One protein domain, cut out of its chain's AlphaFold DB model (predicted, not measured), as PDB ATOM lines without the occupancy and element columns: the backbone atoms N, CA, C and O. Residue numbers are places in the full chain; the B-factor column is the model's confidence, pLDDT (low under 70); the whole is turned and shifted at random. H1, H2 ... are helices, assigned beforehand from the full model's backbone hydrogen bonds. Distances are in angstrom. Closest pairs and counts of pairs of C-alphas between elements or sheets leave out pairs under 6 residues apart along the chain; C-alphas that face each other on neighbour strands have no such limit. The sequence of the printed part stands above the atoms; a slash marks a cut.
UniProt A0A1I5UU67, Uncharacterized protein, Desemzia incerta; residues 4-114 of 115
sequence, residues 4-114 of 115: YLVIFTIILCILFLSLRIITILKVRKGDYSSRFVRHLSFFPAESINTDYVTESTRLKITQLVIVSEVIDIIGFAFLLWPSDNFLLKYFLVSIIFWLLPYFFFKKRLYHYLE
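Overview. This is residues 4 to 114 of the 115 residues of an uncharacterized protein of Desemzia incerta (UniProt A0A1I5UU67). Three long helices run alternately opposite ways, H4 beside H3 and H3 beside H1, their centres in a triangle; short H2 packs on H1. The turn at residues 82 to 89 sticks out. The printed part has 111 residues, 82 of them in the named helices H1 to H4 in chain order, with no named strand; the class is all helix, and the whole is only just compact, close to loose, with a radius of gyration of the C-alphas of 15.7 A and spans of 51 by 26 by 21 A.

Arrangement. H4, residues 88 to 113, and H3, residues 55 to 79, form a helical hairpin at a shallow tilt of 6 degrees; their closest C-alphas, Gly 75 and Ser 94, are 5.4 A apart. H1, residues 4 to 28, touches H3 with residues 17 to 28 alone, at a shallow tilt of 9 degrees, opposite ways; closest C-alphas Arg 28 and Thr 62, 6.0 A. H2, residues 35 to 40, touches H1 at a steep tilt of 54 degrees; closest C-alphas Thr 23 and Val 37, 5.2 A. H4 is apart from H1 and H2. Packing is mostly aligned, but only just, with 2 of 3 tilts shallow. O i to N i+4 pairs are within hydrogen-bond range throughout H1, H2 and H3, and in 21 of 22 in H4.

Along the chain. H4 is 36.8 A long, H1 36.6 A, H3 36.0 A. H1 begins at C-alpha 4 (225.640, 137.020, 166.337); H4 ends at C-alpha 113 (204.582, 174.103, 179.479).

Size, cuts and confidence. The printed part has no cut. The link H2 to H3 is long. pLDDT is under 70 at 18 residues, among them 82 to 91.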
ATOM      1  N   TYR A   4     225.331 136.074 165.262       84.69
ATOM      2  CA  TYR A   4     225.640 137.020 166.337       84.69
ATOM      3  C   TYR A   4     225.084 138.428 166.089       84.69
ATOM      4  O   TYR A   4     224.646 139.087 167.029       84.69
ATOM      5  N   LEU A   5     225.052 138.877 164.829       78.88
ATOM      6  CA  LEU A   5     224.492 140.177 164.455       78.88
ATOM      7  C   LEU A   5     222.983 140.211 164.722       78.88
ATOM      8  O   LEU A   5     222.481 141.193 165.253       78.88
ATOM      9  N   VAL A   6     222.276 139.117 164.420       80.31
ATOM     10  CA  VAL A   6     220.829 139.002 164.666       80.31
ATOM     11  C   VAL A   6     220.519 139.103 166.159       80.31
ATOM     12  O   VAL A   6     219.658 139.886 166.555       80.31
ATOM     13  N   ILE A   7     221.250 138.361 166.997       85.44
ATOM     14  CA  ILE A   7     221.088 138.414 168.458       85.44
ATOM     15  C   ILE A   7     221.370 139.824 168.984       85.44
ATOM     16  O   ILE A   7     220.594 140.356 169.776       85.44
ATOM     17  N   PHE A   8     222.451 140.450 168.517       83.44
ATOM     18  CA  PHE A   8     222.810 141.809 168.909       83.44
ATOM     19  C   PHE A   8     221.710 142.823 168.557       83.44
ATOM     20  O   PHE A   8     221.331 143.638 169.399       83.44
ATOM     21  N   THR A   9     221.129 142.732 167.356       82.00
ATOM     22  CA  THR A   9     220.003 143.578 166.942       82.00
ATOM     23  C   THR A   9     218.769 143.367 167.820       82.00
ATOM     24  O   THR A   9     218.151 144.345 168.234       82.00
ATOM     25  N   ILE A  10     218.430 142.121 168.171       85.19
ATOM     26  CA  ILE A  10     217.300 141.824 169.069       85.19
ATOM     27  C   ILE A  10     217.517 142.459 170.450       85.19
ATOM     28  O   ILE A  10     216.605 143.091 170.983       85.19
ATOM     29  N   ILE A  11     218.723 142.338 171.016       88.25
ATOM     30  CA  ILE A  11     219.063 142.946 172.312       88.25
ATOM     31  C   ILE A  11     218.902 144.469 172.246       88.25
ATOM     32  O   ILE A  11     218.279 145.058 173.132       88.25
ATOM     33  N   LEU A  12     219.400 145.106 171.181       85.75
ATOM     34  CA  LEU A  12     219.230 146.545 170.967       85.75
ATOM     35  C   LEU A  12     217.754 146.950 170.869       85.75
ATOM     36  O   LEU A  12     217.366 147.935 171.497       85.75
ATOM     37  N   CYS A  13     216.917 146.187 170.157       85.81
ATOM     38  CA  CYS A  13     215.472 146.434 170.089       85.81
ATOM     39  C   CYS A  13     214.814 146.394 171.468       85.81
ATOM     40  O   CYS A  13     214.044 147.290 171.814       85.81
ATOM     41  N   ILE A  14     215.112 145.360 172.260       90.62
ATOM     42  CA  ILE A  14     214.524 145.185 173.593       90.62
ATOM     43  C   ILE A  14     214.932 146.340 174.506       90.62
ATOM     44  O   ILE A  14     214.079 146.916 175.185       90.62
ATOM     45  N   LEU A  15     216.215 146.713 174.504       90.19
ATOM     46  CA  LEU A  15     216.710 147.854 175.274       90.19
ATOM     47  C   LEU A  15     216.019 149.153 174.845       90.19
ATOM     48  O   LEU A  15     215.519 149.887 175.695       90.19
ATOM     49  N   PHE A  16     215.924 149.404 173.538       87.12
ATOM     50  CA  PHE A  16     215.279 150.598 172.994       87.12
ATOM     51  C   PHE A  16     213.803 150.700 173.404       87.12
ATOM     52  O   PHE A  16     213.378 151.729 173.931       87.12
ATOM     53  N   LEU A  17     213.033 149.619 173.243       87.69
ATOM     54  CA  LEU A  17     211.620 149.565 173.631       87.69
ATOM     55  C   LEU A  17     211.433 149.758 175.137       87.69
ATOM     56  O   LEU A  17     210.551 150.504 175.564       87.69
ATOM     57  N   SER A  18     212.288 149.130 175.945       89.50
ATOM     58  CA  SER A  18     212.233 149.244 177.406       89.50
ATOM     59  C   SER A  18     212.435 150.691 177.859       89.50
ATOM     60  O   SER A  18     211.693 151.186 178.710       89.50
ATOM     61  N   LEU A  19     213.390 151.402 177.248       88.81
ATOM     62  CA  LEU A  19     213.628 152.819 177.516       88.81
ATOM     63  C   LEU A  19     212.404 153.681 177.173       88.81
ATOM     64  O   LEU A  19     212.018 154.526 177.981       88.81
ATOM     65  N   ARG A  20     211.747 153.428 176.033       86.62
ATOM     66  CA  ARG A  20     210.554 154.184 175.606       86.62
ATOM     67  C   ARG A  20     209.361 153.958 176.537       86.62
ATOM     68  O   ARG A  20     208.684 154.908 176.933       86.62
ATOM     69  N   ILE A  21     209.155 152.719 176.985       88.44
ATOM     70  CA  ILE A  21     208.110 152.378 177.963       88.44
ATOM     71  C   ILE A  21     208.343 153.106 179.296       88.44
ATOM     72  O   ILE A  21     207.405 153.671 179.861       88.44
ATOM     73  N   ILE A  22     209.585 153.137 179.793       88.12
ATOM     74  CA  ILE A  22     209.930 153.849 181.035       88.12
ATOM     75  C   ILE A  22     209.598 155.340 180.920       88.12
ATOM     76  O   ILE A  22     209.032 155.910 181.857       88.12
ATOM     77  N   THR A  23     209.906 155.963 179.783       86.56
ATOM     78  CA  THR A  23     209.590 157.372 179.526       86.56
ATOM     79  C   THR A  23     208.087 157.637 179.603       86.56
ATOM     80  O   THR A  23     207.665 158.512 180.362       86.56
ATOM     81  N   ILE A  24     207.265 156.830 178.922       87.12
ATOM     82  CA  ILE A  24     205.795 156.951 178.958       87.12
ATOM     83  C   ILE A  24     205.267 156.815 180.390       87.12
ATOM     84  O   ILE A  24     204.444 157.617 180.833       87.12
ATOM     85  N   LEU A  25     205.748 155.816 181.136       89.38
ATOM     86  CA  LEU A  25     205.313 155.583 182.515       89.38
ATOM     87  C   LEU A  25     205.658 156.759 183.436       89.38
ATOM     88  O   LEU A  25     204.850 157.114 184.295       89.38
ATOM     89  N   LYS A  26     206.833 157.373 183.265       88.88
ATOM     90  CA  LYS A  26     207.251 158.542 184.053       88.88
ATOM     91  C   LYS A  26     206.436 159.785 183.726       88.88
ATOM     92  O   LYS A  26     205.936 160.434 184.641       88.88
ATOM     93  N   VAL A  27     206.207 160.049 182.444       86.62
ATOM     94  CA  VAL A  27     205.354 161.153 181.979       86.62
ATOM     95  C   VAL A  27     203.923 160.989 182.497       86.62
ATOM     96  O   VAL A  27     203.353 161.939 183.026       86.62
ATOM     97  N   ARG A  28     203.365 159.771 182.458       86.25
ATOM     98  CA  ARG A  28     202.026 159.481 183.000       86.25
ATOM     99  C   ARG A  28     201.928 159.744 184.508       86.25
ATOM    100  O   ARG A  28     200.878 160.163 184.988       86.25
ATOM    101  N   LYS A  29     203.013 159.517 185.254       88.19
ATOM    102  CA  LYS A  29     203.116 159.849 186.686       88.19
ATOM    103  C   LYS A  29     203.341 161.346 186.949       88.19
ATOM    104  O   LYS A  29     203.299 161.752 188.104       88.19
ATOM    105  N   GLY A  30     203.558 162.158 185.912       81.00
ATOM    106  CA  GLY A  30     203.902 163.576 186.034       81.00
ATOM    107  C   GLY A  30     205.370 163.836 186.395       81.00
ATOM    108  O   GLY A  30     205.715 164.964 186.727       81.00
ATOM    109  N   ASP A  31     206.244 162.824 186.324       84.06
ATOM    110  CA  ASP A  31     207.685 162.962 186.585       84.06
ATOM    111  C   ASP A  31     208.409 163.491 185.335       84.06
ATOM    112  O   ASP A  31     209.166 162.784 184.667       84.06
ATOM    113  N   TYR A  32     208.125 164.744 184.978       78.25
ATOM    114  CA  TYR A  32     208.694 165.404 183.798       78.25
ATOM    115  C   TYR A  32     210.159 165.821 183.989       78.25
ATOM    116  O   TYR A  32     210.909 165.930 183.022       78.25
ATOM    117  N   SER A  33     210.580 166.045 185.237       73.69
ATOM    118  CA  SER A  33     211.944 166.462 185.592       73.69
ATOM    119  C   SER A  33     212.936 165.292 185.626       73.69
ATOM    120  O   SER A  33     214.158 165.499 185.662       73.69
ATOM    121  N   SER A  34     212.443 164.055 185.549       79.12
ATOM    122  CA  SER A  34     213.265 162.857 185.434       79.12
ATOM    123  C   SER A  34     214.290 162.961 184.305       79.12
ATOM    124  O   SER A  34     213.951 163.252 183.157       79.12
ATOM    125  N   ARG A  35     215.554 162.624 184.598       77.19
ATOM    126  CA  ARG A  35     216.636 162.564 183.591       77.19
ATOM    127  C   ARG A  35     216.283 161.671 182.397       77.19
ATOM    128  O   ARG A  35     216.640 161.988 181.270       77.19
ATOM    129  N   PHE A  36     215.543 160.590 182.640       72.12
ATOM    130  CA  PHE A  36     215.070 159.685 181.590       72.12
ATOM    131  C   PHE A  36     214.124 160.385 180.614       72.12
ATOM    132  O   PHE A  36     214.338 160.304 179.415       72.12
ATOM    133  N   VAL A  37     213.132 161.125 181.118       77.50
ATOM    134  CA  VAL A  37     212.168 161.833 180.268       77.50
ATOM    135  C   VAL A  37     212.878 162.914 179.454       77.50
ATOM    136  O   VAL A  37     212.710 162.970 178.243       77.50
ATOM    137  N   ARG A  38     213.755 163.701 180.082       76.75
ATOM    138  CA  ARG A  38     214.462 164.805 179.412       76.75
ATOM    139  C   ARG A  38     215.441 164.371 178.321       76.75
ATOM    140  O   ARG A  38     215.585 165.077 177.333       76.75
ATOM    141  N   HIS A  39     216.124 163.239 178.489       74.75
ATOM    142  CA  HIS A  39     217.134 162.793 177.520       74.75
ATOM    143  C   HIS A  39     216.619 161.792 176.489       74.75
ATOM    144  O   HIS A  39     217.220 161.672 175.425       74.75
ATOM    145  N   LEU A  40     215.542 161.063 176.791       69.56
ATOM    146  CA  LEU A  40     215.007 160.030 175.901       69.56
ATOM    147  C   LEU A  40     213.768 160.481 175.131       69.56
ATOM    148  O   LEU A  40     213.312 159.737 174.279       69.56
ATOM    149  N   SER A  41     213.230 161.674 175.394       68.44
ATOM    150  CA  SER A  41     212.107 162.230 174.632       68.44
ATOM    151  C   SER A  41     212.402 163.643 174.133       68.44
ATOM    152  O   SER A  41     213.459 164.213 174.393       68.44
ATOM    153  N   PHE A  42     211.446 164.238 173.424       72.31
ATOM    154  CA  PHE A  42     211.509 165.617 172.925       72.31
ATOM    155  C   PHE A  42     211.357 166.692 174.015       72.31
ATOM    156  O   PHE A  42     211.193 167.873 173.698       72.31
ATOM    157  N   PHE A  43     211.400 166.301 175.290       71.06
ATOM    158  CA  PHE A  43     211.369 167.222 176.417       71.06
ATOM    159  C   PHE A  43     212.601 168.143 176.434       71.06
ATOM    160  O   PHE A  43     213.690 167.741 176.016       71.06
ATOM    161  N   PRO A  44     212.455 169.394 176.907       65.06
ATOM    162  CA  PRO A  44     213.599 170.262 177.154       65.06
ATOM    163  C   PRO A  44     214.552 169.650 178.190       65.06
ATOM    164  O   PRO A  44     214.136 168.971 179.129       65.06
ATOM    165  N   ALA A  45     215.850 169.915 178.024       66.31
ATOM    166  CA  ALA A  45     216.871 169.519 178.997       66.31
ATOM    167  C   ALA A  45     216.761 170.325 180.307       66.31
ATOM    168  O   ALA A  45     217.172 169.857 181.374       66.31
ATOM    169  N   GLU A  46     216.184 171.520 180.223       69.56
ATOM    170  CA  GLU A  46     215.903 172.412 181.343       69.56
ATOM    171  C   GLU A  46     214.838 171.827 182.281       69.56
ATOM    172  O   GLU A  46     214.041 170.960 181.912       69.56
ATOM    173  N   SER A  47     214.848 172.272 183.538       66.50
ATOM    174  CA  SER A  47     213.805 171.906 184.491       66.50
ATOM    175  C   SER A  47     212.491 172.573 184.107       66.50
ATOM    176  O   SER A  47     212.425 173.792 183.973       66.50
ATOM    177  N   ILE A  48     211.441 171.773 183.992       70.81
ATOM    178  CA  ILE A  48     210.085 172.250 183.741       70.81
ATOM    179  C   ILE A  48     209.446 172.583 185.087       70.81
ATOM    180  O   ILE A  48     209.460 171.736 185.982       70.81
ATOM    181  N   ASN A  49     208.877 173.781 185.226       69.75
ATOM    182  CA  ASN A  49     208.019 174.090 186.364       69.75
ATOM    183  C   ASN A  49     206.672 173.380 186.171       69.75
ATOM    184  O   ASN A  49     205.961 173.621 185.199       69.75
ATOM    185  N   THR A  50     206.346 172.459 187.072       71.50
ATOM    186  CA  THR A  50     205.164 171.599 186.959       71.50
ATOM    187  C   THR A  50     203.989 172.069 187.807       71.50
ATOM    188  O   THR A  50     202.921 171.463 187.733       71.50
ATOM    189  N   ASP A  51     204.172 173.135 188.589       71.75
ATOM    190  CA  ASP A  51     203.224 173.577 189.619       71.75
ATOM    191  C   ASP A  51     201.897 174.082 189.028       71.75
ATOM    192  O   ASP A  51     200.860 174.031 189.686       71.75
ATOM    193  N   TYR A  52     201.904 174.482 187.753       71.94
ATOM    194  CA  TYR A  52     200.738 175.005 187.032       71.94
ATOM    195  C   TYR A  52     200.134 174.011 186.023       71.94
ATOM    196  O   TYR A  52     199.167 174.321 185.323       71.94
ATOM    197  N   VAL A  53     200.669 172.786 185.932       79.88
ATOM    198  CA  VAL A  53     200.223 171.804 184.934       79.88
ATOM    199  C   VAL A  53     198.907 171.162 185.372       79.88
ATOM    200  O   VAL A  53     198.881 170.219 186.166       79.88
ATOM    201  N   THR A  54     197.800 171.634 184.791       84.75
ATOM    202  CA  THR A  54     196.472 171.034 184.998       84.75
ATOM    203  C   THR A  54     196.423 169.569 184.546       84.75
ATOM    204  O   THR A  54     197.192 169.128 183.684       84.75
ATOM    205  N   GLU A  55     195.466 168.802 185.072       84.00
ATOM    206  CA  GLU A  55     195.247 167.406 184.669       84.00
ATOM    207  C   GLU A  55     194.947 167.270 183.164       84.00
ATOM    208  O   GLU A  55     195.445 166.358 182.498       84.00
ATOM    209  N   SER A  56     194.232 168.244 182.589       86.06
ATOM    210  CA  SER A  56     193.968 168.300 181.146       86.06
ATOM    211  C   SER A  56     195.249 168.489 180.321       86.06
ATOM    212  O   SER A  56     195.425 167.852 179.279       86.06
ATOM    213  N   THR A  57     196.180 169.317 180.804       84.81
ATOM    214  CA  THR A  57     197.480 169.554 180.166       84.81
ATOM    215  C   THR A  57     198.369 168.319 180.280       84.81
ATOM    216  O   THR A  57     198.969 167.902 179.291       84.81
ATOM    217  N   ARG A  58     198.372 167.652 181.441       85.00
ATOM    218  CA  ARG A  58     199.070 166.374 181.655       85.00
ATOM    219  C   ARG A  58     198.624 165.296 180.669       85.00
ATOM    220  O   ARG A  58     199.463 164.576 180.123       85.00
ATOM    221  N   LEU A  59     197.323 165.198 180.403       87.19
ATOM    222  CA  LEU A  59     196.789 164.233 179.445       87.19
ATOM    223  C   LEU A  59     197.261 164.534 178.012       87.19
ATOM    224  O   LEU A  59     197.735 163.626 177.329       87.19
ATOM    225  N   LYS A  60     197.235 165.806 177.590       88.88
ATOM    226  CA  LYS A  60     197.760 166.244 176.279       88.88
ATOM    227  C   LYS A  60     199.258 165.973 176.133       88.88
ATOM    228  O   LYS A  60     199.692 165.457 175.106       88.88
ATOM    229  N   ILE A  61     200.043 166.269 177.167       85.50
ATOM    230  CA  ILE A  61     201.485 165.994 177.199       85.50
ATOM    231  C   ILE A  61     201.748 164.489 177.076       85.50
ATOM    232  O   ILE A  61     202.562 164.068 176.259       85.50
ATOM    233  N   THR A  62     201.017 163.666 177.831       86.38
ATOM    234  CA  THR A  62     201.148 162.202 177.772       86.38
ATOM    235  C   THR A  62     200.828 161.669 176.376       86.38
ATOM    236  O   THR A  62     201.557 160.825 175.862       86.38
ATOM    237  N   GLN A  63     199.782 162.190 175.729       88.06
ATOM    238  CA  GLN A  63     199.447 161.834 174.348       88.06
ATOM    239  C   GLN A  63     200.564 162.210 173.370       88.06
ATOM    240  O   GLN A  63     200.937 161.383 172.542       88.06
ATOM    241  N   LEU A  64     201.138 163.413 173.483       87.00
ATOM    242  CA  LEU A  64     202.272 163.828 172.647       87.00
ATOM    243  C   LEU A  64     203.472 162.899 172.823       87.00
ATOM    244  O   LEU A  64     204.101 162.525 171.836       87.00
ATOM    245  N   VAL A  65     203.759 162.499 174.064       85.94
ATOM    246  CA  VAL A  65     204.825 161.538 174.360       85.94
ATOM    247  C   VAL A  65     204.547 160.210 173.691       85.94
ATOM    248  O   VAL A  65     205.374 159.759 172.915       85.94
ATOM    249  N   ILE A  66     203.366 159.626 173.892       86.44
ATOM    250  CA  ILE A  66     203.008 158.345 173.269       86.44
ATOM    251  C   ILE A  66     203.157 158.409 171.744       86.44
ATOM    252  O   ILE A  66     203.757 157.516 171.156       86.44
ATOM    253  N   VAL A  67     202.655 159.469 171.102       87.56
ATOM    254  CA  VAL A  67     202.751 159.620 169.642       87.56
ATOM    255  C   VAL A  67     204.210 159.730 169.191       87.56
ATOM    256  O   VAL A  67     204.591 159.084 168.215       87.56
ATOM    257  N   SER A  68     205.043 160.493 169.902       85.88
ATOM    258  CA  SER A  68     206.470 160.585 169.582       85.88
ATOM    259  C   SER A  68     207.198 159.259 169.773       85.88
ATOM    260  O   SER A  68     208.011 158.893 168.936       85.88
ATOM    261  N   GLU A  69     206.913 158.531 170.850       84.19
ATOM    262  CA  GLU A  69     207.545 157.239 171.131       84.19
ATOM    263  C   GLU A  69     207.161 156.198 170.068       84.19
ATOM    264  O   GLU A  69     208.002 155.419 169.626       84.19
ATOM    265  N   VAL A  70     205.913 156.221 169.582       85.62
ATOM    266  CA  VAL A  70     205.465 155.377 168.460       85.62
ATOM    267  C   VAL A  70     206.225 155.714 167.179       85.62
ATOM    268  O   VAL A  70     206.690 154.809 166.488       85.62
ATOM    269  N   ILE A  71     206.387 157.000 166.870       84.38
ATOM    270  CA  ILE A  71     207.180 157.447 165.718       84.38
ATOM    271  C   ILE A  71     208.636 157.005 165.857       84.38
ATOM    272  O   ILE A  71     209.218 156.529 164.884       84.38
ATOM    273  N   ASP A  72     209.195 157.080 167.064       81.38
ATOM    274  CA  ASP A  72     210.566 156.662 167.316       81.38
ATOM    275  C   ASP A  72     210.761 155.156 167.111       81.38
ATOM    276  O   ASP A  72     211.768 154.738 166.538       81.38
ATOM    277  N   ILE A  73     209.781 154.344 167.521       83.50
ATOM    278  CA  ILE A  73     209.758 152.896 167.282       83.50
ATOM    279  C   ILE A  73     209.654 152.588 165.787       83.50
ATOM    280  O   ILE A  73     210.391 151.738 165.290       83.50
ATOM    281  N   ILE A  74     208.776 153.284 165.059       82.75
ATOM    282  CA  ILE A  74     208.613 153.102 163.611       82.75
ATOM    283  C   ILE A  74     209.913 153.469 162.882       82.75
ATOM    284  O   ILE A  74     210.405 152.678 162.079       82.75
ATOM    285  N   GLY A  75     210.505 154.626 163.190       79.19
ATOM    286  CA  GLY A  75     211.768 155.073 162.595       79.19
ATOM    287  C   GLY A  75     212.920 154.104 162.868       79.19
ATOM    288  O   GLY A  75     213.687 153.771 161.960       79.19
ATOM    289  N   PHE A  76     212.995 153.575 164.090       78.94
ATOM    290  CA  PHE A  76     213.974 152.556 164.458       78.94
ATOM    291  C   PHE A  76     213.752 151.230 163.712       78.94
ATOM    292  O   PHE A  76     214.709 150.642 163.212       78.94
ATOM    293  N   ALA A  77     212.504 150.782 163.559       78.88
ATOM    294  CA  ALA A  77     212.176 149.583 162.788       78.88
ATOM    295  C   ALA A  77     212.564 149.724 161.305       78.88
ATOM    296  O   ALA A  77     213.123 148.789 160.733       78.88
ATOM    297  N   PHE A  78     212.345 150.898 160.698       75.69
ATOM    298  CA  PHE A  78     212.811 151.195 159.338       75.69
ATOM    299  C   PHE A  78     214.337 151.149 159.216       75.69
ATOM    300  O   PHE A  78     214.854 150.672 158.210       75.69
ATOM    301  N   LEU A  79     215.062 151.615 160.236       73.88
ATOM    302  CA  LEU A  79     216.526 151.573 160.260       73.88
ATOM    303  C   LEU A  79     217.073 150.141 160.364       73.88
ATOM    304  O   LEU A  79     218.141 149.850 159.829       73.88
ATOM    305  N   LEU A  80     216.339 149.251 161.032       74.75
ATOM    306  CA  LEU A  80     216.692 147.838 161.173       74.75
ATOM    307  C   LEU A  80     216.204 146.953 160.023       74.75
ATOM    308  O   LEU A  80     216.516 145.761 160.014       74.75
ATOM    309  N   TRP A  81     215.448 147.501 159.068       72.25
ATOM    310  CA  TRP A  81     214.939 146.724 157.947       72.25
ATOM    311  C   TRP A  81     216.107 146.180 157.106       72.25
ATOM    312  O   TRP A  81     216.902 146.964 156.574       72.25
ATOM    313  N   PRO A  82     216.232 144.850 156.949       58.56
ATOM    314  CA  PRO A  82     217.310 144.250 156.185       58.56
ATOM    315  C   PRO A  82     217.015 144.458 154.697       58.56
ATOM    316  O   PRO A  82     216.192 143.771 154.101       58.56
ATOM    317  N   SER A  83     217.654 145.458 154.104       58.09
ATOM    318  CA  SER A  83     217.693 145.669 152.660       58.09
ATOM    319  C   SER A  83     219.134 145.475 152.214       58.09
ATOM    320  O   SER A  83     220.026 146.161 152.714       58.09
ATOM    321  N   ASP A  84     219.354 144.577 151.251       60.59
ATOM    322  CA  ASP A  84     220.669 144.269 150.664       60.59
ATOM    323  C   ASP A  84     221.363 145.501 150.050       60.59
ATOM    324  O   ASP A  84     222.558 145.486 149.773       60.59
ATOM    325  N   ASN A  85     220.632 146.608 149.907       55.62
ATOM    326  CA  ASN A  85     221.184 147.935 149.706       55.62
ATOM    327  C   ASN A  85     220.868 148.809 150.923       55.62
ATOM    328  O   ASN A  85     219.809 149.446 150.982       55.62
ATOM    329  N   PHE A  86     221.800 148.892 151.875       59.69
ATOM    330  CA  PHE A  86     221.817 149.933 152.907       59.69
ATOM    331  C   PHE A  86     222.192 151.273 152.244       59.69
ATOM    332  O   PHE A  86     223.258 151.846 152.446       59.69
ATOM    333  N   LEU A  87     221.338 151.733 151.328       60.72
ATOM    334  CA  LEU A  87     221.504 152.981 150.606       60.72
ATOM    335  C   LEU A  87     221.210 154.106 151.587       60.72
ATOM    336  O   LEU A  87     220.103 154.196 152.112       60.72
ATOM    337  N   LEU A  88     222.191 154.989 151.760       62.19
ATOM    338  CA  LEU A  88     222.151 156.287 152.447       62.19
ATOM    339  C   LEU A  88     220.777 156.999 152.417       62.19
ATOM    340  O   LEU A  88     220.415 157.694 153.360       62.19
ATOM    341  N   LYS A  89     219.995 156.796 151.346       61.28
ATOM    342  CA  LYS A  89     218.605 157.242 151.179       61.28
ATOM    343  C   LYS A  89     217.663 156.791 152.306       61.28
ATOM    344  O   LYS A  89     216.947 157.636 152.823       61.28
ATOM    345  N   TYR A  90     217.664 155.520 152.721       68.00
ATOM    346  CA  TYR A  90     216.782 155.045 153.803       68.00
ATOM    347  C   TYR A  90     217.198 155.604 155.163       68.00
ATOM    348  O   TYR A  90     216.346 155.985 155.952       68.00
ATOM    349  N   PHE A  91     218.502 155.748 155.398       69.50
ATOM    350  CA  PHE A  91     219.026 156.393 156.599       69.50
ATOM    351  C   PHE A  91     218.620 157.875 156.676       69.50
ATOM    352  O   PHE A  91     218.140 158.329 157.710       69.50
ATOM    353  N   LEU A  92     218.731 158.612 155.564       71.75
ATOM    354  CA  LEU A  92     218.255 159.995 155.444       71.75
ATOM    355  C   LEU A  92     216.744 160.108 155.668       71.75
ATOM    356  O   LEU A  92     216.305 160.991 156.399       71.75
ATOM    357  N   VAL A  93     215.954 159.207 155.082       75.38
ATOM    358  CA  VAL A  93     214.500 159.166 155.288       75.38
ATOM    359  C   VAL A  93     214.175 158.885 156.755       75.38
ATOM    360  O   VAL A  93     213.380 159.621 157.329       75.38
ATOM    361  N   SER A  94     214.833 157.917 157.400       70.75
ATOM    362  CA  SER A  94     214.651 157.640 158.830       70.75
ATOM    363  C   SER A  94     215.050 158.825 159.712       70.75
ATOM    364  O   SER A  94     214.334 159.145 160.654       70.75
ATOM    365  N   ILE A  95     216.137 159.537 159.383       74.12
ATOM    366  CA  ILE A  95     216.533 160.770 160.083       74.12
ATOM    367  C   ILE A  95     215.469 161.856 159.929       74.12
ATOM    368  O   ILE A  95     215.128 162.507 160.911       74.12
ATOM    369  N   ILE A  96     214.927 162.061 158.726       77.31
ATOM    370  CA  ILE A  96     213.870 163.055 158.488       77.31
ATOM    371  C   ILE A  96     212.601 162.671 159.256       77.31
ATOM    372  O   ILE A  96     212.007 163.523 159.916       77.31
ATOM    373  N   PHE A  97     212.222 161.391 159.229       71.38
ATOM    374  CA  PHE A  97     211.103 160.860 160.006       71.38
ATOM    375  C   PHE A  97     211.313 160.970 161.518       71.38
ATOM    376  O   PHE A  97     210.329 161.065 162.239       71.38
ATOM    377  N   TRP A  98     212.555 161.010 162.003       75.06
ATOM    378  CA  TRP A  98     212.852 161.289 163.408       75.06
ATOM    379  C   TRP A  98     212.842 162.782 163.733       75.06
ATOM    380  O   TRP A  98     212.212 163.208 164.698       75.06
ATOM    381  N   LEU A  99     213.512 163.602 162.926       74.69
ATOM    382  CA  LEU A  99     213.700 165.023 163.209       74.69
ATOM    383  C   LEU A  99     212.409 165.829 163.036       74.69
ATOM    384  O   LEU A  99     212.113 166.688 163.865       74.69
ATOM    385  N   LEU A 100     211.629 165.574 161.982       77.00
ATOM    386  CA  LEU A 100     210.450 166.388 161.674       77.00
ATOM    387  C   LEU A 100     209.390 166.313 162.789       77.00
ATOM    388  O   LEU A 100     208.947 167.363 163.268       77.00
ATOM    389  N   PRO A 101     209.015 165.113 163.270       76.81
ATOM    390  CA  PRO A 101     208.066 164.996 164.364       76.81
ATOM    391  C   PRO A 101     208.678 165.475 165.677       76.81
ATOM    392  O   PRO A 101     207.992 166.155 166.435       76.81
ATOM    393  N   TYR A 102     209.977 165.243 165.905       79.62
ATOM    394  CA  TYR A 102     210.686 165.766 167.074       79.62
ATOM    395  C   TYR A 102     210.534 167.289 167.206       79.62
ATOM    396  O   TYR A 102     210.095 167.776 168.250       79.62
ATOM    397  N   PHE A 103     210.814 168.057 166.146       79.06
ATOM    398  CA  PHE A 103     210.663 169.517 166.180       79.06
ATOM    399  C   PHE A 103     209.207 169.949 166.380       79.06
ATOM    400  O   PHE A 103     208.935 170.899 167.120       79.06
ATOM    401  N   PHE A 104     208.261 169.242 165.761       83.44
ATOM    402  CA  PHE A 104     206.839 169.540 165.887       83.44
ATOM    403  C   PHE A 104     206.303 169.289 167.303       83.44
ATOM    404  O   PHE A 104     205.632 170.155 167.874       83.44
ATOM    405  N   PHE A 105     206.617 168.133 167.895       83.88
ATOM    406  CA  PHE A 105     206.204 167.793 169.254       83.88
ATOM    407  C   PHE A 105     206.886 168.679 170.281       83.88
ATOM    408  O   PHE A 105     206.212 169.148 171.193       83.88
ATOM    409  N   LYS A 106     208.173 168.995 170.094       80.19
ATOM    410  CA  LYS A 106     208.895 169.937 170.952       80.19
ATOM    411  C   LYS A 106     208.224 171.304 170.951       80.19
ATOM    412  O   LYS A 106     207.878 171.805 172.015       80.19
ATOM    413  N   LYS A 107     207.924 171.872 169.778       82.25
ATOM    414  CA  LYS A 107     207.221 173.163 169.688       82.25
ATOM    415  C   LYS A 107     205.864 173.140 170.402       82.25
ATOM    416  O   LYS A 107     205.526 174.082 171.110       82.25
ATOM    417  N   ARG A 108     205.089 172.063 170.233       81.75
ATOM    418  CA  ARG A 108     203.800 171.898 170.925       81.75
ATOM    419  C   ARG A 108     203.965 171.744 172.434       81.75
ATOM    420  O   ARG A 108     203.181 172.314 173.177       81.75
ATOM    421  N   LEU A 109     204.972 171.005 172.885       82.50
ATOM    422  CA  LEU A 109     205.254 170.802 174.301       82.50
ATOM    423  C   LEU A 109     205.579 172.114 175.009       82.50
ATOM    424  O   LEU A 109     205.006 172.368 176.058       82.50
ATOM    425  N   TYR A 110     206.438 172.947 174.416       79.69
ATOM    426  CA  TYR A 110     206.777 174.266 174.960       79.69
ATOM    427  C   TYR A 110     205.524 175.119 175.176       79.69
ATOM    428  O   TYR A 110     205.329 175.662 176.256       79.69
ATOM    429  N   HIS A 111     204.602 175.112 174.208       81.44
ATOM    430  CA  HIS A 111     203.321 175.804 174.347       81.44
ATOM    431  C   HIS A 111     202.474 175.292 175.527       81.44
ATOM    432  O   HIS A 111     201.807 176.081 176.184       81.44
ATOM    433  N   TYR A 112     202.496 173.986 175.814       77.50
ATOM    434  CA  TYR A 112     201.773 173.413 176.959       77.50
ATOM    435  C   TYR A 112     202.470 173.617 178.303       77.50
ATOM    436  O   TYR A 112     201.827 173.467 179.340       77.50
ATOM    437  N   LEU A 113     203.768 173.899 178.287       72.38
ATOM    438  CA  LEU A 113     204.582 174.103 179.479       72.38
ATOM    439  C   LEU A 113     204.792 175.588 179.807       72.38
ATOM    440  O   LEU A 113     205.494 175.874 180.769       72.38
ATOM    441  N   GLU A 114     204.185 176.497 179.031       64.62
ATOM    442  CA  GLU A 114     204.308 177.957 179.183       64.62
ATOM    443  C   GLU A 114     205.775 178.443 179.225       64.62
ATOM    444  O   GLU A 114     206.111 179.378 179.949       64.62
TER     445      GLU A 114